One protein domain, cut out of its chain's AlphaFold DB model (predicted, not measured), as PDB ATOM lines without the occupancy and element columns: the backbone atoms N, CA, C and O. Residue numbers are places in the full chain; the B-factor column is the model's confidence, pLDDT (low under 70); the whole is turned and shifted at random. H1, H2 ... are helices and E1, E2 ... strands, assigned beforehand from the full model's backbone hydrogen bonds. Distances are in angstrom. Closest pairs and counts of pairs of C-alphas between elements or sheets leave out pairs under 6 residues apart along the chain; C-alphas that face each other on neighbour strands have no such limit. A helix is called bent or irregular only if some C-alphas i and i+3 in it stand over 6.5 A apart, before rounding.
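This is residues 36 to 192 of the 204 residues of an uncharacterized protein of Helicobacter pylori Hp P-25 (UniProt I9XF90). A single long, twisted sheet of six strands makes the body, its longer strands bent along their length. H2, H3 and H4 gather at one end of it, by the ends of E3 and E4, and the H1 segment lies beyond the other end, where residues 71 to 76 stick out. The 157 printed residues hold four named helices and six named strands in the order E1 E2 H1 E3 E4 E5 H2 H3 H4 E6; the sheet's order is E1 - E2 - E3 - E4 - E5 - E6, all antiparallel. The class is mixed, helices and strands; the whole is loose, with a radius of gyration of the C-alphas of 19.5 A, and spans 60 by 31 by 26 A.

Begin at E1, residues 36 to 42, an edge strand; it makes a hairpin with E2, residues 56 to 63, where N 39 and O 59 are 2.9 A apart. H1, residues 73 to 80, is not on the sheet; it is irregular, with C-alphas 74 and 77 7.8 A apart. Next, E3, residues 90 to 102, is antiparallel to E2 at 159 degrees, with N 58 and O 99 at 2.9 A. E3, E4, residues 121 to 133, and E5, residues 137 to 148, form a meander, each strand the antiparallel neighbour of the one before; look for N 96 and O 127, 2.9 A, and N 128 and O 143, 2.8 A. H2, residues 149 to 152, is on the sheet at a height of 5.5 A, over none of its strands; its closest C-alphas to E4 are Ser 152 and Leu 124, 4.6 A. H3, residues 154 to 165, only grazes the sheet with residues 154 to 158. H4, residues 172 to 175, is not on the sheet and is close to H3 but not clearly touching: the closest C-alphas, Ala 155 and Trp 173, are 6.0 A apart. The other edge strand, E6, residues 181 to 191, pairs with E5 through N 140 and O 188, 2.8 A. Every O i to N i+4 pair is within hydrogen-bond range in H3; H1 has 0 of 4, but 3 of 5 O i to N i+3 pairs, and H2 and H4 are too short.

Find C-alpha 36 at (199.939, 172.613, 186.126), where E1 begins. E3 runs 36.6 A from C-alpha 90 at (199.472, 155.063, 192.988) and bends by 52 degrees at residue 95; E4 measures 34.9 A, E5 33.4 A and H3 16.2 A. E6 runs 32.9 A to C-alpha 191 at (184.266, 155.447, 190.498).

The C-alphas farthest apart, Lys 73 and Ala 107, are 60.2 A apart. The printed part has no cut; E1 to E2 and E3 to E4 are long links. Look for pLDDT under 70 at residues 42 to 56, 107 and 111 to 118.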
ATOM      1  N   ILE A  36     200.473 171.326 185.689       95.12
ATOM      2  CA  ILE A  36     199.939 172.613 186.126       95.12
ATOM      3  C   ILE A  36     198.477 172.631 185.689       95.12
ATOM      4  O   ILE A  36     198.167 172.227 184.568       95.12
ATOM      5  N   ASN A  37     197.585 173.037 186.584       89.06
ATOM      6  CA  ASN A  37     196.160 173.168 186.323       89.06
ATOM      7  C   ASN A  37     195.751 174.626 186.538       89.06
ATOM      8  O   ASN A  37     196.165 175.249 187.515       89.06
ATOM      9  N   LEU A  38     194.955 175.137 185.608       89.94
ATOM     10  CA  LEU A  38     194.258 176.404 185.729       89.94
ATOM     11  C   LEU A  38     192.774 176.089 185.596       89.94
ATOM     12  O   LEU A  38     192.358 175.517 184.587       89.94
ATOM     13  N   MET A  39     192.006 176.444 186.615       85.25
ATOM     14  CA  MET A  39     190.559 176.320 186.620       85.25
ATOM     15  C   MET A  39     189.976 177.696 186.873       85.25
ATOM     16  O   MET A  39     190.454 178.432 187.733       85.25
ATOM     17  N   THR A  40     188.977 178.052 186.084       81.94
ATOM     18  CA  THR A  40     188.282 179.316 186.233       81.94
ATOM     19  C   THR A  40     186.823 179.121 185.884       81.94
ATOM     20  O   THR A  40     186.489 178.503 184.873       81.94
ATOM     21  N   GLU A  41     185.966 179.640 186.742       73.19
ATOM     22  CA  GLU A  41     184.520 179.633 186.621       73.19
ATOM     23  C   GLU A  41     184.061 181.068 186.859       73.19
ATOM     24  O   GLU A  41     184.543 181.712 187.788       73.19
ATOM     25  N   ASN A  42     183.209 181.607 185.988       69.50
ATOM     26  CA  ASN A  42     182.713 182.976 186.090       69.50
ATOM     27  C   ASN A  42     181.390 183.101 185.325       69.50
ATOM     28  O   ASN A  42     181.316 182.705 184.156       69.50
ATOM     29  N   ASP A  43     180.373 183.684 185.955       61.59
ATOM     30  CA  ASP A  43     179.064 183.932 185.337       61.59
ATOM     31  C   ASP A  43     179.163 184.883 184.125       61.59
ATOM     32  O   ASP A  43     178.479 184.723 183.105       61.59
ATOM     33  N   GLY A  44     180.130 185.802 184.163       55.38
ATOM     34  CA  GLY A  44     180.463 186.735 183.091       55.38
ATOM     35  C   GLY A  44     180.988 186.089 181.803       55.38
ATOM     36  O   GLY A  44     181.039 186.769 180.778       55.38
ATOM     37  N   TYR A  45     181.333 184.791 181.793       55.00
ATOM     38  CA  TYR A  45     181.737 184.097 180.557       55.00
ATOM     39  C   TYR A  45     180.607 183.945 179.544       55.00
ATOM     40  O   TYR A  45     180.867 183.873 178.343       55.00
ATOM     41  N   ILE A  46     179.362 183.888 180.014       53.78
ATOM     42  CA  ILE A  46     178.187 183.746 179.151       53.78
ATOM     43  C   ILE A  46     177.543 185.112 178.921       53.78
ATOM     44  O   ILE A  46     177.132 185.418 177.800       53.78
ATOM     45  N   ASN A  47     177.461 185.945 179.962       50.31
ATOM     46  CA  ASN A  47     176.921 187.291 179.845       50.31
ATOM     47  C   ASN A  47     177.557 188.239 180.879       50.31
ATOM     48  O   ASN A  47     177.238 188.124 182.060       50.31
ATOM     49  N   PRO A  48     178.357 189.237 180.462       55.03
ATOM     50  CA  PRO A  48     178.996 190.188 181.381       55.03
ATOM     51  C   PRO A  48     177.999 191.083 182.145       55.03
ATOM     52  O   PRO A  48     178.386 191.813 183.053       55.03
ATOM     53  N   TYR A  49     176.709 191.044 181.791       52.31
ATOM     54  CA  TYR A  49     175.637 191.790 182.455       52.31
ATOM     55  C   TYR A  49     174.822 190.958 183.460       52.31
ATOM     56  O   TYR A  49     173.908 191.501 184.080       52.31
ATOM     57  N   ILE A  50     175.133 189.666 183.615       53.22
ATOM     58  CA  ILE A  50     174.538 188.773 184.616       53.22
ATOM     59  C   ILE A  50     175.677 188.341 185.539       53.22
ATOM     60  O   ILE A  50     176.351 187.352 185.292       53.22
ATOM     61  N   ASP A  51     175.930 189.148 186.560       53.28
ATOM     62  CA  ASP A  51     176.768 188.768 187.696       53.28
ATOM     63  C   ASP A  51     175.793 188.565 188.857       53.28
ATOM     64  O   ASP A  51     175.177 189.546 189.282       53.28
ATOM     65  N   GLU A  52     175.530 187.315 189.259       53.56
ATOM     66  CA  GLU A  52     174.533 186.960 190.275       53.56
ATOM     67  C   GLU A  52     175.055 185.877 191.238       53.56
ATOM     68  O   GLU A  52     175.273 184.740 190.852       53.56
ATOM     69  N   TYR A  53     175.135 186.191 192.537       52.16
ATOM     70  CA  TYR A  53     175.266 185.256 193.672       52.16
ATOM     71  C   TYR A  53     176.579 184.438 193.783       52.16
ATOM     72  O   TYR A  53     177.065 184.300 194.909       52.16
ATOM     73  N   TYR A  54     177.173 183.942 192.688       55.03
ATOM     74  CA  TYR A  54     178.505 183.312 192.589       55.03
ATOM     75  C   TYR A  54     179.268 183.909 191.401       55.03
ATOM     76  O   TYR A  54     179.124 183.489 190.263       55.03
ATOM     77  N   THR A  55     180.109 184.903 191.662       57.25
ATOM     78  CA  THR A  55     180.691 185.718 190.591       57.25
ATOM     79  C   THR A  55     181.859 185.023 189.901       57.25
ATOM     80  O   THR A  55     181.954 185.039 188.675       57.25
ATOM     81  N   ALA A  56     182.786 184.438 190.670       62.69
ATOM     82  CA  ALA A  56     183.914 183.716 190.093       62.69
ATOM     83  C   ALA A  56     184.628 182.800 191.094       62.69
ATOM     84  O   ALA A  56     184.857 183.198 192.236       62.69
ATOM     85  N   GLY A  57     185.078 181.639 190.620       76.94
ATOM     86  CA  GLY A  57     186.019 180.752 191.304       76.94
ATOM     87  C   GLY A  57     187.256 180.551 190.436       76.94
ATOM     88  O   GLY A  57     187.163 180.045 189.319       76.94
ATOM     89  N   ASN A  58     188.424 180.974 190.919       86.38
ATOM     90  CA  ASN A  58     189.689 180.852 190.193       86.38
ATOM     91  C   ASN A  58     190.660 179.986 190.980       86.38
ATOM     92  O   ASN A  58     190.847 180.194 192.176       86.38
ATOM     93  N   GLN A  59     191.341 179.065 190.305       92.00
ATOM     94  CA  GLN A  59     192.340 178.203 190.914       92.00
ATOM     95  C   GLN A  59     193.542 178.000 189.995       92.00
ATOM     96  O   GLN A  59     193.411 177.657 188.821       92.00
ATOM     97  N   ILE A  60     194.733 178.109 190.581       94.81
ATOM     98  CA  ILE A  60     195.979 177.630 189.985       94.81
ATOM     99  C   ILE A  60     196.552 176.517 190.851       94.81
ATOM    100  O   ILE A  60     196.652 176.644 192.069       94.81
ATOM    101  N   GLY A  61     196.920 175.404 190.227       96.56
ATOM    102  CA  GLY A  61     197.428 174.232 190.920       96.56
ATOM    103  C   GLY A  61     198.643 173.620 190.252       96.56
ATOM    104  O   GLY A  61     198.819 173.692 189.038       96.56
ATOM    105  N   PHE A  62     199.460 172.962 191.061       97.56
ATOM    106  CA  PHE A  62     200.558 172.116 190.629       97.56
ATOM    107  C   PHE A  62     200.402 170.731 191.244       97.56
ATOM    108  O   PHE A  62     200.134 170.605 192.439       97.56
ATOM    109  N   SER A  63     200.634 169.695 190.444       97.25
ATOM    110  CA  SER A  63     200.584 168.305 190.883       97.25
ATOM    111  C   SER A  63     201.819 167.531 190.441       97.25
ATOM    112  O   SER A  63     202.344 167.704 189.337       97.25
ATOM    113  N   THR A  64     202.275 166.631 191.305       98.06
ATOM    114  CA  THR A  64     203.471 165.817 191.089       98.06
ATOM    115  C   THR A  64     203.248 164.704 190.064       98.06
ATOM    116  O   THR A  64     202.122 164.412 189.657       98.06
ATOM    117  N   LYS A  65     204.317 163.984 189.709       96.62
ATOM    118  CA  LYS A  65     204.189 162.604 189.215       96.62
ATOM    119  C   LYS A  65     203.478 161.701 190.233       96.62
ATOM    120  O   LYS A  65     203.356 162.052 191.406       96.62
ATOM    121  N   GLU A  66     203.018 160.543 189.779       96.44
ATOM    122  CA  GLU A  66     202.491 159.499 190.654       96.44
ATOM    123  C   GLU A  66     203.636 158.674 191.259       96.44
ATOM    124  O   GLU A  66     204.664 158.419 190.623       96.44
ATOM    125  N   PHE A  67     203.430 158.234 192.492       94.19
ATOM    126  CA  PHE A  67     204.350 157.424 193.268       94.19
ATOM    127  C   PHE A  67     203.677 156.112 193.661       94.19
ATOM    128  O   PHE A  67     202.528 156.097 194.101       94.19
ATOM    129  N   ASP A  68     204.409 155.009 193.535       92.81
ATOM    130  CA  ASP A  68     204.033 153.734 194.140       92.81
ATOM    131  C   ASP A  68     204.795 153.585 195.462       92.81
ATOM    132  O   ASP A  68     206.016 153.408 195.484       92.81
ATOM    133  N   PHE A  69     204.067 153.700 196.571       90.88
ATOM    134  CA  PHE A  69     204.624 153.571 197.916       90.88
ATOM    135  C   PHE A  69     204.503 152.156 198.495       90.88
ATOM    136  O   PHE A  69     205.004 151.918 199.591       90.88
ATOM    137  N   SER A  70     203.903 151.201 197.774       85.38
ATOM    138  CA  SER A  70     203.593 149.855 198.288       85.38
ATOM    139  C   SER A  70     204.814 149.103 198.833       85.38
ATOM    140  O   SER A  70     204.708 148.354 199.803       85.38
ATOM    141  N   LYS A  71     205.995 149.336 198.245       84.75
ATOM    142  CA  LYS A  71     207.260 148.691 198.634       84.75
ATOM    143  C   LYS A  71     208.156 149.561 199.524       84.75
ATOM    144  O   LYS A  71     209.203 149.095 199.972       84.75
ATOM    145  N   ASN A  72     207.783 150.813 199.797       87.81
ATOM    146  CA  ASN A  72     208.633 151.754 200.524       87.81
ATOM    147  C   ASN A  72     208.329 151.734 202.033       87.81
ATOM    148  O   ASN A  72     207.345 152.307 202.496       87.81
ATOM    149  N   LYS A  73     209.216 151.108 202.824       86.31
ATOM    150  CA  LYS A  73     209.061 150.992 204.288       86.31
ATOM    151  C   LYS A  73     209.067 152.341 205.020       86.31
ATOM    152  O   LYS A  73     208.386 152.452 206.034       86.31
ATOM    153  N   ALA A  74     209.798 153.342 204.525       88.75
ATOM    154  CA  ALA A  74     209.838 154.674 205.134       88.75
ATOM    155  C   ALA A  74     208.531 155.451 204.898       88.75
ATOM    156  O   ALA A  74     208.129 156.269 205.719       88.75
ATOM    157  N   MET A  75     207.825 155.142 203.808       88.38
ATOM    158  CA  MET A  75     206.571 155.797 203.426       88.38
ATOM    159  C   MET A  75     205.326 155.035 203.885       88.38
ATOM    160  O   MET A  75     204.240 155.295 203.388       88.38
ATOM    161  N   LYS A  76     205.431 154.126 204.868       85.00
ATOM    162  CA  LYS A  76     204.264 153.385 205.388       85.00
ATOM    163  C   LYS A  76     203.127 154.293 205.858       85.00
ATOM    164  O   LYS A  76     201.966 153.912 205.738       85.00
ATOM    165  N   TRP A  77     203.446 155.488 206.352       85.94
ATOM    166  CA  TRP A  77     202.455 156.483 206.764       85.94
ATOM    167  C   TRP A  77     201.530 156.911 205.611       85.94
ATOM    168  O   TRP A  77     200.372 157.242 205.847       85.94
ATOM    169  N   SER A  78     201.983 156.826 204.351       86.62
ATOM    170  CA  SER A  78     201.166 157.169 203.184       86.62
ATOM    171  C   SER A  78     199.977 156.224 203.012       86.62
ATOM    172  O   SER A  78     199.052 156.549 202.272       86.62
ATOM    173  N   SER A  79     199.972 155.064 203.684       84.56
ATOM    174  CA  SER A  79     198.819 154.162 203.745       84.56
ATOM    175  C   SER A  79     197.603 154.820 204.408       84.56
ATOM    176  O   SER A  79     196.486 154.569 203.963       84.56
ATOM    177  N   TYR A  80     197.803 155.731 205.367       87.25
ATOM    178  CA  TYR A  80     196.730 156.471 206.044       87.25
ATOM    179  C   TYR A  80     196.124 157.586 205.192       87.25
ATOM    180  O   TYR A  80     195.031 158.052 205.488       87.25
ATOM    181  N   LEU A  81     196.788 157.982 204.103       87.12
ATOM    182  CA  LEU A  81     196.286 159.000 203.180       87.12
ATOM    183  C   LEU A  81     195.216 158.456 202.220       87.12
ATOM    184  O   LEU A  81     195.218 158.803 201.046       87.12
ATOM    185  N   GLY A  82     194.367 157.534 202.671       86.94
ATOM    186  CA  GLY A  82     193.258 156.985 201.895       86.94
ATOM    187  C   GLY A  82     192.488 155.919 202.654       86.94
ATOM    188  O   GLY A  82     193.090 155.149 203.404       86.94
ATOM    189  N   PHE A  83     191.178 155.839 202.436       90.88
ATOM    190  CA  PHE A  83     190.323 154.869 203.116       90.88
ATOM    191  C   PHE A  83     190.479 153.454 202.535       90.88
ATOM    192  O   PHE A  83     190.273 152.474 203.250       90.88
ATOM    193  N   PHE A  84     190.943 153.312 201.286       89.25
ATOM    194  CA  PHE A  84     191.157 152.012 200.624       89.25
ATOM    195  C   PHE A  84     192.626 151.554 200.618       89.25
ATOM    196  O   PHE A  84     193.170 151.129 199.598       89.25
ATOM    197  N   ASN A  85     193.288 151.605 201.775       82.19
ATOM    198  CA  ASN A  85     194.731 151.358 201.918       82.19
ATOM    199  C   ASN A  85     195.224 149.936 201.564       82.19
ATOM    200  O   ASN A  85     196.408 149.760 201.284       82.19
ATOM    201  N   LYS A  86     194.340 148.930 201.554       83.94
ATOM    202  CA  LYS A  86     194.661 147.541 201.165       83.94
ATOM    203  C   LYS A  86     194.612 147.307 199.652       83.94
ATOM    204  O   LYS A  86     195.102 146.286 199.181       83.94
ATOM    205  N   SER A  87     193.994 148.215 198.898       86.94
ATOM    206  CA  SER A  87     193.886 148.113 197.443       86.94
ATOM    207  C   SER A  87     195.147 148.681 196.784       86.94
ATOM    208  O   SER A  87     195.597 149.755 197.200       86.94
ATOM    209  N   PRO A  88     195.718 148.023 195.753       89.50
ATOM    210  CA  PRO A  88     196.816 148.592 194.981       89.50
ATOM    211  C   PRO A  88     196.471 150.001 194.496       89.50
ATOM    212  O   PRO A  88     195.378 150.239 193.971       89.50
ATOM    213  N   ARG A  89     197.405 150.935 194.693       92.94
ATOM    214  CA  ARG A  89     197.224 152.340 194.329       92.94
ATOM    215  C   ARG A  89     198.528 153.016 193.970       92.94
ATOM    216  O   ARG A  89     199.595 152.620 194.433       92.94
ATOM    217  N   VAL A  90     198.403 154.091 193.209       94.44
ATOM    218  CA  VAL A  90     199.472 155.063 192.988       94.44
ATOM    219  C   VAL A  90     199.006 156.427 193.484       94.44
ATOM    220  O   VAL A  90     197.851 156.804 193.283       94.44
ATOM    221  N   THR A  91     199.892 157.149 194.162       95.44
ATOM    222  CA  THR A  91     199.564 158.393 194.863       95.44
ATOM    223  C   THR A  91     200.221 159.584 194.181       95.44
ATOM    224  O   THR A  91     201.400 159.545 193.841       95.44
ATOM    225  N   ARG A  92     199.473 160.670 194.010       95.81
ATOM    226  CA  ARG A  92     199.955 161.969 193.530       95.81
ATOM    227  C   ARG A  92     199.640 163.031 194.573       95.81
ATOM    228  O   ARG A  92     198.576 162.993 195.184       95.81
ATOM    229  N   PHE A  93     200.541 163.991 194.726       97.06
ATOM    230  CA  PHE A  93     200.331 165.150 195.586       97.06
ATOM    231  C   PHE A  93     200.078 166.385 194.737       97.06
ATOM    232  O   PHE A  93     200.618 166.497 193.633       97.06
ATOM    233  N   GLY A  94     199.272 167.303 195.253       97.38
ATOM    234  CA  GLY A  94     199.043 168.593 194.626       97.38
ATOM    235  C   GLY A  94     198.972 169.719 195.642       97.38
ATOM    236  O   GLY A  94     198.594 169.512 196.791       97.38
ATOM    237  N   ILE A  95     199.318 170.917 195.193       98.19
ATOM    238  CA  ILE A  95     199.088 172.168 195.908       98.19
ATOM    239  C   ILE A  95     198.355 173.120 194.970       98.19
ATOM    240  O   ILE A  95     198.687 173.187 193.785       98.19
ATOM    241  N   SER A  96     197.354 173.837 195.466       97.50
ATOM    242  CA  SER A  96     196.710 174.897 194.692       97.50
ATOM    243  C   SER A  96     196.391 176.115 195.534       97.50
ATOM    244  O   SER A  96     196.220 176.011 196.742       97.50
ATOM    245  N   LEU A  97     196.334 177.268 194.877       97.50
ATOM    246  CA  LEU A  97     195.792 178.505 195.417       97.50
ATOM    247  C   LEU A  97     194.460 178.751 194.709       97.50
ATOM    248  O   LEU A  97     194.425 178.743 193.476       97.50
ATOM    249  N   ALA A  98     193.393 178.930 195.477       95.62
ATOM    250  CA  ALA A  98     192.054 179.188 194.971       95.62
ATOM    251  C   ALA A  98     191.456 180.440 195.618       95.62
ATOM    252  O   ALA A  98     191.678 180.683 196.806       95.62
ATOM    253  N   GLN A  99     190.704 181.215 194.842       95.44
ATOM    254  CA  GLN A  99     189.945 182.369 195.307       95.44
ATOM    255  C   GLN A  99     188.529 182.299 194.742       95.44
ATOM    256  O   GLN A  99     188.351 182.358 193.522       95.44
ATOM    257  N   ASP A 100     187.551 182.227 195.639       91.81
ATOM    258  CA  ASP A 100     186.133 182.325 195.299       91.81
ATOM    259  C   ASP A 100     185.613 183.713 195.680       91.81
ATOM    260  O   ASP A 100     186.038 184.291 196.688       91.81
ATOM    261  N   MET A 101     184.706 184.255 194.871       89.19
ATOM    262  CA  MET A 101     184.091 185.564 195.074       89.19
ATOM    263  C   MET A 101     182.573 185.475 194.947       89.19
ATOM    264  O   MET A 101     182.040 184.949 193.971       89.19
ATOM    265  N   TYR A 102     181.888 186.074 195.911       86.31
ATOM    266  CA  TYR A 102     180.441 186.149 196.005       86.31
ATOM    267  C   TYR A 102     180.047 187.619 196.050       86.31
ATOM    268  O   TYR A 102     180.526 188.371 196.906       86.31
ATOM    269  N   THR A 103     179.191 188.045 195.124       82.31
ATOM    270  CA  THR A 103     178.663 189.408 195.112       82.31
ATOM    271  C   THR A 103     177.143 189.418 194.902       82.31
ATOM    272  O   THR A 103     176.576 188.449 194.385       82.31
ATOM    273  N   PRO A 104     176.444 190.484 195.338       76.12
ATOM    274  CA  PRO A 104     175.058 190.726 194.951       76.12
ATOM    275  C   PRO A 104     174.928 190.892 193.438       76.12
ATOM    276  O   PRO A 104     175.907 191.186 192.756       76.12
ATOM    277  N   SER A 105     173.696 190.831 192.931       73.50
ATOM    278  CA  SER A 105     173.454 191.033 191.502       73.50
ATOM    279  C   SER A 105     174.005 192.370 190.977       73.50
ATOM    280  O   SER A 105     174.060 193.370 191.704       73.50
ATOM    281  N   LEU A 106     174.341 192.446 189.683       73.00
ATOM    282  CA  LEU A 106     174.829 193.687 189.055       73.00
ATOM    283  C   LEU A 106     173.882 194.891 189.265       73.00
ATOM    284  O   LEU A 106     174.335 196.034 189.435       73.00
ATOM    285  N   ALA A 107     172.564 194.659 189.277       68.81
ATOM    286  CA  ALA A 107     171.556 195.681 189.582       68.81
ATOM    287  C   ALA A 107     171.743 196.271 190.993       68.81
ATOM    288  O   ALA A 107     171.564 197.470 191.209       68.81
ATOM    289  N   ASN A 108     172.219 195.435 191.912       71.50
ATOM    290  CA  ASN A 108     172.405 195.704 193.326       71.50
ATOM    291  C   ASN A 108     173.865 196.008 193.701       71.50
ATOM    292  O   ASN A 108     174.166 196.177 194.878       71.50
ATOM    293  N   ARG A 109     174.771 196.193 192.728       70.38
ATOM    294  CA  ARG A 109     176.219 196.456 192.937       70.38
ATOM    295  C   ARG A 109     176.577 197.689 193.789       70.38
ATOM    296  O   ARG A 109     177.749 197.930 194.091       70.38
ATOM    297  N   LYS A 110     175.584 198.538 194.075       72.06
ATOM    298  CA  LYS A 110     175.686 199.736 194.925       72.06
ATOM    299  C   LYS A 110     174.976 199.569 196.272       72.06
ATOM    300  O   LYS A 110     175.077 200.467 197.105       72.06
ATOM    301  N   LEU A 111     174.222 198.487 196.472       66.31
ATOM    302  CA  LEU A 111     173.479 198.261 197.702       66.31
ATOM    303  C   LEU A 111     174.444 197.939 198.842       66.31
ATOM    304  O   LEU A 111     175.324 197.090 198.732       66.31
ATOM    305  N   VAL A 112     174.240 198.656 199.941       59.06
ATOM    306  CA  VAL A 112     174.979 198.526 201.205       59.06
ATOM    307  C   VAL A 112     174.179 197.668 202.199       59.06
ATOM    308  O   VAL A 112     174.751 197.064 203.103       59.06
ATOM    309  N   HIS A 113     172.857 197.574 202.007       55.62
ATOM    310  CA  HIS A 113     171.924 196.841 202.860       55.62
ATOM    311  C   HIS A 113     171.378 195.614 202.121       55.62
ATOM    312  O   HIS A 113     170.803 195.731 201.042       55.62
ATOM    313  N   LEU A 114     171.601 194.441 202.710       59.12
ATOM    314  CA  LEU A 114     171.542 193.134 202.048       59.12
ATOM    315  C   LEU A 114     170.356 192.273 202.509       59.12
ATOM    316  O   LEU A 114     170.434 191.057 202.423       59.12
ATOM    317  N   HIS A 115     169.275 192.873 203.024       56.41
ATOM    318  CA  HIS A 115     168.184 192.106 203.654       56.41
ATOM    319  C   HIS A 115     167.613 191.006 202.735       56.41
ATOM    320  O   HIS A 115     167.269 189.938 203.228       56.41
ATOM    321  N   ASP A 116     167.648 191.230 201.412       57.19
ATOM    322  CA  ASP A 116     167.161 190.297 200.386       57.19
ATOM    323  C   ASP A 116     168.246 189.852 199.372       57.19
ATOM    324  O   ASP A 116     167.915 189.352 198.300       57.19
ATOM    325  N   ASN A 117     169.545 190.062 199.646       61.97
ATOM    326  CA  ASN A 117     170.638 189.742 198.705       61.97
ATOM    327  C   ASN A 117     171.826 189.038 199.382       61.97
ATOM    328  O   ASN A 117     172.107 189.266 200.555       61.97
ATOM    329  N   HIS A 118     172.581 188.235 198.620       66.38
ATOM    330  CA  HIS A 118     173.818 187.618 199.117       66.38
ATOM    331  C   HIS A 118     174.847 188.683 199.515       66.38
ATOM    332  O   HIS A 118     175.081 189.611 198.737       66.38
ATOM    333  N   PRO A 119     175.487 188.563 200.690       76.50
ATOM    334  CA  PRO A 119     176.525 189.493 201.094       76.50
ATOM    335  C   PRO A 119     177.743 189.395 200.182       76.50
ATOM    336  O   PRO A 119     178.061 188.331 199.651       76.50
ATOM    337  N   TYR A 120     178.466 190.508 200.061       86.19
ATOM    338  CA  TYR A 120     179.814 190.465 199.513       86.19
ATOM    339  C   TYR A 120     180.673 189.532 200.365       86.19
ATOM    340  O   TYR A 120     180.685 189.619 201.596       86.19
ATOM    341  N   GLY A 121     181.423 188.663 199.710       90.44
ATOM    342  CA  GLY A 121     182.331 187.756 200.380       90.44
ATOM    343  C   GLY A 121     183.361 187.237 199.406       90.44
ATOM    344  O   GLY A 121     183.096 187.064 198.221       90.44
ATOM    345  N   GLY A 122     184.551 186.974 199.909       93.12
ATOM    346  CA  GLY A 122     185.507 186.162 199.188       93.12
ATOM    347  C   GLY A 122     186.090 185.107 200.101       93.12
ATOM    348  O   GLY A 122     185.998 185.216 201.323       93.12
ATOM    349  N   TYR A 123     186.678 184.088 199.491       94.94
ATOM    350  CA  TYR A 123     187.370 183.017 200.186       94.94
ATOM    351  C   TYR A 123     188.661 182.692 199.445       94.94
ATOM    352  O   TYR A 123     188.631 182.151 198.343       94.94
ATOM    353  N   LEU A 124     189.797 183.045 200.046       97.62
ATOM    354  CA  LEU A 124     191.126 182.738 199.524       97.62
ATOM    355  C   LEU A 124     191.695 181.568 200.311       97.62
ATOM    356  O   LEU A 124     191.789 181.644 201.535       97.62
ATOM    357  N   ARG A 125     192.096 180.503 199.619       97.75
ATOM    358  CA  ARG A 125     192.599 179.283 200.253       97.75
ATOM    359  C   ARG A 125     193.766 178.658 199.511       97.75
ATOM    360  O   ARG A 125     193.836 178.688 198.283       97.75
ATOM    361  N   VAL A 126     194.644 178.021 200.276       98.38
ATOM    362  CA  VAL A 126     195.614 177.046 199.778       98.38
ATOM    363  C   VAL A 126     195.066 175.649 200.029       98.38
ATOM    364  O   VAL A 126     194.677 175.325 201.149       98.38
ATOM    365  N   ASN A 127     195.078 174.811 198.998       98.12
ATOM    366  CA  ASN A 127     194.629 173.428 199.064       98.12
ATOM    367  C   ASN A 127     195.825 172.484 198.959       98.12
ATOM    368  O   ASN A 127     196.591 172.545 197.994       98.12
ATOM    369  N   LEU A 128     195.952 171.565 199.911       98.06
ATOM    370  CA  LEU A 128     196.891 170.448 199.873       98.06
ATOM    371  C   LEU A 128     196.126 169.184 199.497       98.06
ATOM    372  O   LEU A 128     195.218 168.772 200.211       98.06
ATOM    373  N   ASN A 129     196.494 168.571 198.376       97.12
ATOM    374  CA  ASN A 129     195.733 167.498 197.751       97.12
ATOM    375  C   ASN A 129     196.519 166.186 197.742       97.12
ATOM    376  O   ASN A 129     197.696 166.155 197.371       97.12
ATOM    377  N   VAL A 130     195.838 165.089 198.058       97.00
ATOM    378  CA  VAL A 130     196.317 163.720 197.860       97.00
ATOM    379  C   VAL A 130     195.345 162.990 196.947       97.00
ATOM    380  O   VAL A 130     194.197 162.756 197.311       97.00
ATOM    381  N   TYR A 131     195.830 162.590 195.776       96.00
ATOM    382  CA  TYR A 131     195.089 161.783 194.816       96.00
ATOM    383  C   TYR A 131     195.584 160.342 194.890       96.00
ATOM    384  O   TYR A 131     196.756 160.083 194.607       96.00
ATOM    385  N   ASN A 132     194.705 159.397 195.204       95.75
ATOM    386  CA  ASN A 132     194.995 157.971 195.098       95.75
ATOM    387  C   ASN A 132     194.244 157.375 193.923       95.75
ATOM    388  O   ASN A 132     193.018 157.285 193.941       95.75
ATOM    389  N   ARG A 133     194.977 156.917 192.913       94.81
ATOM    390  CA  ARG A 133     194.390 156.207 191.784       94.81
ATOM    391  C   ARG A 133     194.468 154.708 192.016       94.81
ATOM    392  O   ARG A 133     195.557 154.151 192.157       94.81
ATOM    393  N   HIS A 134     193.305 154.076 191.999       92.69
ATOM    394  CA  HIS A 134     193.135 152.632 191.975       92.69
ATOM    395  C   HIS A 134     192.769 152.177 190.560       92.69
ATOM    396  O   HIS A 134     192.661 152.976 189.629       92.69
ATOM    397  N   GLN A 135     192.561 150.875 190.391       89.19
ATOM    398  CA  GLN A 135     192.241 150.292 189.090       89.19
ATOM    399  C   GLN A 135     190.919 150.803 188.501       89.19
ATOM    400  O   GLN A 135     190.812 151.029 187.299       89.19
ATOM    401  N   THR A 136     189.897 150.966 189.344       87.69
ATOM    402  CA  THR A 136     188.518 151.265 188.915       87.69
ATOM    403  C   THR A 136     187.933 152.511 189.572       87.69
ATOM    404  O   THR A 136     186.800 152.894 189.276       87.69
ATOM    405  N   PHE A 137     188.685 153.152 190.463       92.31
ATOM    406  CA  PHE A 137     188.254 154.344 191.178       92.31
ATOM    407  C   PHE A 137     189.446 155.215 191.578       92.31
ATOM    408  O   PHE A 137     190.604 154.810 191.470       92.31
ATOM    409  N   MET A 138     189.148 156.419 192.041       95.25
ATOM    410  CA  MET A 138     190.103 157.384 192.554       95.25
ATOM    411  C   MET A 138     189.568 157.988 193.850       95.25
ATOM    412  O   MET A 138     188.380 158.291 193.937       95.25
ATOM    413  N   GLU A 139     190.444 158.170 194.831       96.12
ATOM    414  CA  GLU A 139     190.182 158.972 196.025       96.12
ATOM    415  C   GLU A 139     190.906 160.317 195.907       96.12
ATOM    416  O   GLU A 139     192.038 160.371 195.417       96.12
ATOM    417  N   LEU A 140     190.283 161.377 196.409       96.12
ATOM    418  CA  LEU A 140     190.885 162.689 196.612       96.12
ATOM    419  C   LEU A 140     190.660 163.110 198.064       96.12
ATOM    420  O   LEU A 140     189.520 163.162 198.512       96.12
ATOM    421  N   PHE A 141     191.742 163.426 198.767       96.62
ATOM    422  CA  PHE A 141     191.714 164.136 200.043       96.62
ATOM    423  C   PHE A 141     192.280 165.532 199.851       96.62
ATOM    424  O   PHE A 141     193.370 165.678 199.293       96.62
ATOM    425  N   THR A 142     191.580 166.532 200.367       96.75
ATOM    426  CA  THR A 142     192.006 167.926 200.315       96.75
ATOM    427  C   THR A 142     191.945 168.531 201.708       96.75
ATOM    428  O   THR A 142     190.935 168.413 202.399       96.75
ATOM    429  N   ILE A 143     193.039 169.169 202.115       97.75
ATOM    430  CA  ILE A 143     193.075 170.065 203.270       97.75
ATOM    431  C   ILE A 143     193.118 171.483 202.721       97.75
ATOM    432  O   ILE A 143     194.067 171.824 202.009       97.75
ATOM    433  N   SER A 144     192.124 172.290 203.066       98.12
ATOM    434  CA  SER A 144     192.042 173.686 202.653       98.12
ATOM    435  C   SER A 144     192.290 174.594 203.852       98.12
ATOM    436  O   SER A 144     191.664 174.436 204.901       98.12
ATOM    437  N   LEU A 145     193.209 175.543 203.692       98.31
ATOM    438  CA  LEU A 145     193.542 176.553 204.694       98.31
ATOM    439  C   LEU A 145     193.365 177.923 204.060       98.31
ATOM    440  O   LEU A 145     193.998 178.209 203.040       98.31
ATOM    441  N   GLY A 146     192.531 178.772 204.644       97.56
ATOM    442  CA  GLY A 146     192.219 180.043 204.017       97.56
ATOM    443  C   GLY A 146     191.562 181.056 204.930       97.56
ATOM    444  O   GLY A 146     191.471 180.868 206.140       97.56
ATOM    445  N   THR A 147     191.117 182.146 204.322       97.94
ATOM    446  CA  THR A 147     190.445 183.241 205.016       97.94
ATOM    447  C   THR A 147     189.323 183.816 204.172       97.94
ATOM    448  O   THR A 147     189.415 183.873 202.939       97.94
ATOM    449  N   THR A 148     188.278 184.268 204.851       96.06
ATOM    450  CA  THR A 148     187.222 185.093 204.266       96.06
ATOM    451  C   THR A 148     187.493 186.581 204.472       96.06
ATOM    452  O   THR A 148     188.496 186.966 205.077       96.06
ATOM    453  N   GLY A 149     186.601 187.417 203.938       93.25
ATOM    454  CA  GLY A 149     186.592 188.861 204.148       93.25
ATOM    455  C   GLY A 149     187.660 189.615 203.365       93.25
ATOM    456  O   GLY A 149     188.103 189.186 202.304       93.25
ATOM    457  N   GLN A 150     188.081 190.767 203.886       95.00
ATOM    458  CA  GLN A 150     189.055 191.646 203.233       95.00
ATOM    459  C   GLN A 150     190.392 190.943 202.961       95.00
ATOM    460  O   GLN A 150     191.011 191.196 201.923       95.00
ATOM    461  N   ASP A 151     190.801 190.028 203.843       96.25
ATOM    462  CA  ASP A 151     192.040 189.253 203.688       96.25
ATOM    463  C   ASP A 151     191.952 188.237 202.542       96.25
ATOM    464  O   ASP A 151     192.976 187.753 202.058       96.25
ATOM    465  N   SER A 152     190.745 187.942 202.047       96.00
ATOM    466  CA  SER A 152     190.562 187.091 200.879       96.00
ATOM    467  C   SER A 152     190.978 187.780 199.579       96.00
ATOM    468  O   SER A 152     191.038 187.121 198.547       96.00
ATOM    469  N   LEU A 153     191.210 189.099 199.590       95.50
ATOM    470  CA  LEU A 153     191.607 189.921 198.439       95.50
ATOM    471  C   LEU A 153     190.622 189.929 197.252       95.50
ATOM    472  O   LEU A 153     190.983 190.338 196.144       95.50
ATOM    473  N   ALA A 154     189.378 189.491 197.452       92.56
ATOM    474  CA  ALA A 154     188.406 189.362 196.363       92.56
ATOM    475  C   ALA A 154     188.033 190.722 195.744       92.56
ATOM    476  O   ALA A 154     187.967 190.859 194.523       92.56
ATOM    477  N   ALA A 155     187.901 191.769 196.566       91.12
ATOM    478  CA  ALA A 155     187.611 193.127 196.100       91.12
ATOM    479  C   ALA A 155     188.685 193.671 195.143       91.12
ATOM    480  O   ALA A 155     188.388 194.369 194.171       91.12
ATOM    481  N   GLN A 156     189.950 193.373 195.437       93.25
ATOM    482  CA  GLN A 156     191.110 193.787 194.661       93.25
ATOM    483  C   GLN A 156     191.159 193.018 193.340       93.25
ATOM    484  O   GLN A 156     191.322 193.643 192.292       93.25
ATOM    485  N   THR A 157     190.956 191.696 193.383       91.31
ATOM    486  CA  THR A 157     190.893 190.855 192.182       91.31
ATOM    487  C   THR A 157     189.762 191.296 191.256       91.31
ATOM    488  O   THR A 157     190.016 191.569 190.082       91.31
ATOM    489  N   GLN A 158     188.535 191.452 191.771       88.25
ATOM    490  CA  GLN A 158     187.391 191.871 190.958       88.25
ATOM    491  C   GLN A 158     187.639 193.242 190.320       88.25
ATOM    492  O   GLN A 158     187.451 193.414 189.117       88.25
ATOM    493  N   ARG A 159     188.138 194.214 191.096       88.81
ATOM    494  CA  ARG A 159     188.460 195.553 190.581       88.81
ATOM    495  C   ARG A 159     189.510 195.506 189.475       88.81
ATOM    496  O   ARG A 159     189.393 196.245 188.501       88.81
ATOM    497  N   LEU A 160     190.537 194.666 189.620       89.25
ATOM    498  CA  LEU A 160     191.581 194.504 188.610       89.25
ATOM    499  C   LEU A 160     191.001 193.941 187.308       89.25
ATOM    500  O   LEU A 160     191.218 194.530 186.249       89.25
ATOM    501  N   ILE A 161     190.237 192.849 187.401       84.38
ATOM    502  CA  ILE A 161     189.619 192.189 186.245       84.38
ATOM    503  C   ILE A 161     188.634 193.136 185.558       84.38
ATOM    504  O   ILE A 161     188.747 193.347 184.355       84.38
ATOM    505  N   HIS A 162     187.741 193.791 186.304       84.56
ATOM    506  CA  HIS A 162     186.741 194.689 185.719       84.56
ATOM    507  C   HIS A 162     187.388 195.945 185.125       84.56
ATOM    508  O   HIS A 162     186.930 196.458 184.111       84.56
ATOM    509  N   LYS A 163     188.472 196.463 185.721       86.31
ATOM    510  CA  LYS A 163     189.221 197.583 185.129       86.31
ATOM    511  C   LYS A 163     189.876 197.177 183.808       86.31
ATOM    512  O   LYS A 163     189.919 197.987 182.889       86.31
ATOM    513  N   TRP A 164     190.388 195.952 183.723       85.94
ATOM    514  CA  TRP A 164     190.981 195.419 182.500       85.94
ATOM    515  C   TRP A 164     189.923 195.130 181.419       85.94
ATOM    516  O   TRP A 164     190.128 195.479 180.259       85.94
ATOM    517  N   GLY A 165     188.771 194.574 181.811       82.38
ATOM    518  CA  GLY A 165     187.630 194.275 180.936       82.38
ATOM    519  C   GLY A 165     186.763 195.482 180.555       82.38
ATOM    520  O   GLY A 165     185.978 195.387 179.622       82.38
ATOM    521  N   HIS A 166     186.954 196.637 181.205       83.94
ATOM    522  CA  HIS A 166     186.080 197.821 181.117       83.94
ATOM    523  C   HIS A 166     184.646 197.577 181.630       83.94
ATOM    524  O   HIS A 166     183.700 198.245 181.209       83.94
ATOM    525  N   ASP A 167     184.497 196.660 182.585       81.56
ATOM    526  CA  ASP A 167     183.215 196.269 183.168       81.56
ATOM    527  C   ASP A 167     182.779 197.200 184.319       81.56
ATOM    528  O   ASP A 167     183.609 197.864 184.969       81.56
ATOM    529  N   PRO A 168     181.466 197.256 184.630       82.81
ATOM    530  CA  PRO A 168     180.957 198.010 185.769       82.81
ATOM    531  C   PRO A 168     181.611 197.594 187.091       82.81
ATOM    532  O   PRO A 168     181.761 196.416 187.399       82.81
ATOM    533  N   GLN A 169     181.953 198.577 187.920       83.75
ATOM    534  CA  GLN A 169     182.598 198.338 189.212       83.75
ATOM    535  C   GLN A 169     181.581 198.077 190.332       83.75
ATOM    536  O   GLN A 169     180.477 198.637 190.334       83.75
ATOM    537  N   PHE A 170     181.997 197.275 191.311       84.38
ATOM    538  CA  PHE A 170     181.235 196.931 192.511       84.38
ATOM    539  C   PHE A 170     181.767 197.731 193.702       84.38
ATOM    540  O   PHE A 170     182.961 197.696 194.004       84.38
ATOM    541  N   TYR A 171     180.883 198.467 194.382       84.31
ATOM    542  CA  TYR A 171     181.279 199.448 195.404       84.31
ATOM    543  C   TYR A 171     180.956 199.005 196.840       84.31
ATOM    544  O   TYR A 171     181.406 199.644 197.788       84.31
ATOM    545  N   GLY A 172     180.214 197.906 197.014       86.06
ATOM    546  CA  GLY A 172     179.780 197.404 198.322       86.06
ATOM    547  C   GLY A 172     180.813 196.573 199.095       86.06
ATOM    548  O   GLY A 172     180.529 196.155 200.206       86.06
ATOM    549  N   TRP A 173     182.031 196.367 198.583       89.06
ATOM    550  CA  TRP A 173     183.052 195.527 199.241       89.06
ATOM    551  C   TRP A 173     183.448 195.958 200.665       89.06
ATOM    552  O   TRP A 173     184.021 195.162 201.406       89.06
ATOM    553  N   ASN A 174     183.135 197.189 201.073       88.31
ATOM    554  CA  ASN A 174     183.348 197.650 202.447       88.31
ATOM    555  C   ASN A 174     182.371 197.013 203.456       88.31
ATOM    556  O   ASN A 174     182.641 197.058 204.651       88.31
ATOM    557  N   THR A 175     181.261 196.422 202.997       86.31
ATOM    558  CA  THR A 175     180.270 195.718 203.832       86.31
ATOM    559  C   THR A 175     180.350 194.199 203.723       86.31
ATOM    560  O   THR A 175     179.429 193.502 204.147       86.31
ATOM    561  N   GLN A 176     181.437 193.680 203.148       89.56
ATOM    562  CA  GLN A 176     181.645 192.242 203.020       89.56
ATOM    563  C   GLN A 176     181.735 191.532 204.378       89.56
ATOM    564  O   GLN A 176     181.908 192.167 205.424       89.56
ATOM    565  N   LEU A 177     181.660 190.200 204.341       89.50
ATOM    566  CA  LEU A 177     181.916 189.345 205.501       89.50
ATOM    567  C   LEU A 177     183.238 189.721 206.193       89.50
ATOM    568  O   LEU A 177     184.201 190.149 205.559       89.50
ATOM    569  N   LYS A 178     183.288 189.570 207.517       93.56
ATOM    570  CA  LYS A 178     184.512 189.839 208.282       93.56
ATOM    571  C   LYS A 178     185.573 188.779 207.987       93.56
ATOM    572  O   LYS A 178     185.259 187.707 207.480       93.56
ATOM    573  N   ASN A 179     186.820 189.094 208.329       96.88
ATOM    574  CA  ASN A 179     187.916 188.142 208.208       96.88
ATOM    575  C   ASN A 179     187.720 187.000 209.202       96.88
ATOM    576  O   ASN A 179     187.694 187.227 210.414       96.88
ATOM    577  N   GLU A 180     187.618 185.785 208.684       97.19
ATOM    578  CA  GLU A 180     187.587 184.565 209.479       97.19
ATOM    579  C   GLU A 180     188.523 183.540 208.849       97.19
ATOM    580  O   GLU A 180     188.513 183.328 207.636       97.19
ATOM    581  N   PHE A 181     189.334 182.892 209.684       97.75
ATOM    582  CA  PHE A 181     190.158 181.775 209.246       97.75
ATOM    583  C   PHE A 181     189.284 180.537 209.032       97.75
ATOM    584  O   PHE A 181     188.507 180.161 209.910       97.75
ATOM    585  N   ILE A 182     189.463 179.871 207.891       97.19
ATOM    586  CA  ILE A 182     188.767 178.634 207.548       97.19
ATOM    587  C   ILE A 182     189.773 177.494 207.437       97.19
ATOM    588  O   ILE A 182     190.776 177.572 206.722       97.19
ATOM    589  N   PHE A 183     189.437 176.406 208.122       97.75
ATOM    590  CA  PHE A 183     190.032 175.093 207.949       97.75
ATOM    591  C   PHE A 183     188.961 174.145 207.414       97.75
ATOM    592  O   PHE A 183     187.902 173.999 208.025       97.75
ATOM    593  N   GLU A 184     189.244 173.475 206.304       96.62
ATOM    594  CA  GLU A 184     188.317 172.532 205.683       96.62
ATOM    595  C   GLU A 184     189.024 171.221 205.338       96.62
ATOM    596  O   GLU A 184     190.177 171.191 204.899       96.62
ATOM    597  N   LEU A 185     188.294 170.125 205.537       96.62
ATOM    598  CA  LEU A 185     188.668 168.793 205.092       96.62
ATOM    599  C   LEU A 185     187.643 168.319 204.075       96.62
ATOM    600  O   LEU A 185     186.459 168.199 204.388       96.62
ATOM    601  N   HIS A 186     188.113 167.997 202.880       95.38
ATOM    602  CA  HIS A 186     187.283 167.480 201.806       95.38
ATOM    603  C   HIS A 186     187.769 166.095 201.373       95.38
ATOM    604  O   HIS A 186     188.970 165.834 201.265       95.38
ATOM    605  N   TYR A 187     186.816 165.199 201.127       96.06
ATOM    606  CA  TYR A 187     187.066 163.862 200.609       96.06
ATOM    607  C   TYR A 187     186.118 163.557 199.454       96.06
ATOM    608  O   TYR A 187     184.908 163.747 199.568       96.06
ATOM    609  N   GLN A 188     186.662 163.006 198.372       95.81
ATOM    610  CA  GLN A 188     185.895 162.606 197.201       95.81
ATOM    611  C   GLN A 188     186.317 161.223 196.708       95.81
ATOM    612  O   GLN A 188     187.502 160.903 196.630       95.81
ATOM    613  N   LEU A 189     185.329 160.420 196.311       95.31
ATOM    614  CA  LEU A 189     185.518 159.117 195.679       95.31
ATOM    615  C   LEU A 189     184.905 159.137 194.274       95.31
ATOM    616  O   LEU A 189     183.688 159.234 194.126       95.31
ATOM    617  N   LEU A 190     185.733 159.002 193.238       93.69
ATOM    618  CA  LEU A 190     185.292 158.909 191.846       93.69
ATOM    619  C   LEU A 190     185.408 157.464 191.365       93.69
ATOM    620  O   LEU A 190     186.502 156.908 191.333       93.69
ATOM    621  N   LYS A 191     184.299 156.846 190.954       90.94
ATOM    622  CA  LYS A 191     184.266 155.447 190.498       90.94
ATOM    623  C   LYS A 191     183.913 155.359 189.015       90.94
ATOM    624  O   LYS A 191     182.895 155.896 188.592       90.94
ATOM    625  N   LYS A 192     184.715 154.632 188.228       83.12
ATOM    626  CA  LYS A 192     184.404 154.335 186.819       83.12
ATOM    627  C   LYS A 192     183.324 153.250 186.778       83.12
ATOM    628  O   LYS A 192     183.564 152.121 187.206       83.12
TER     629      LYS A 192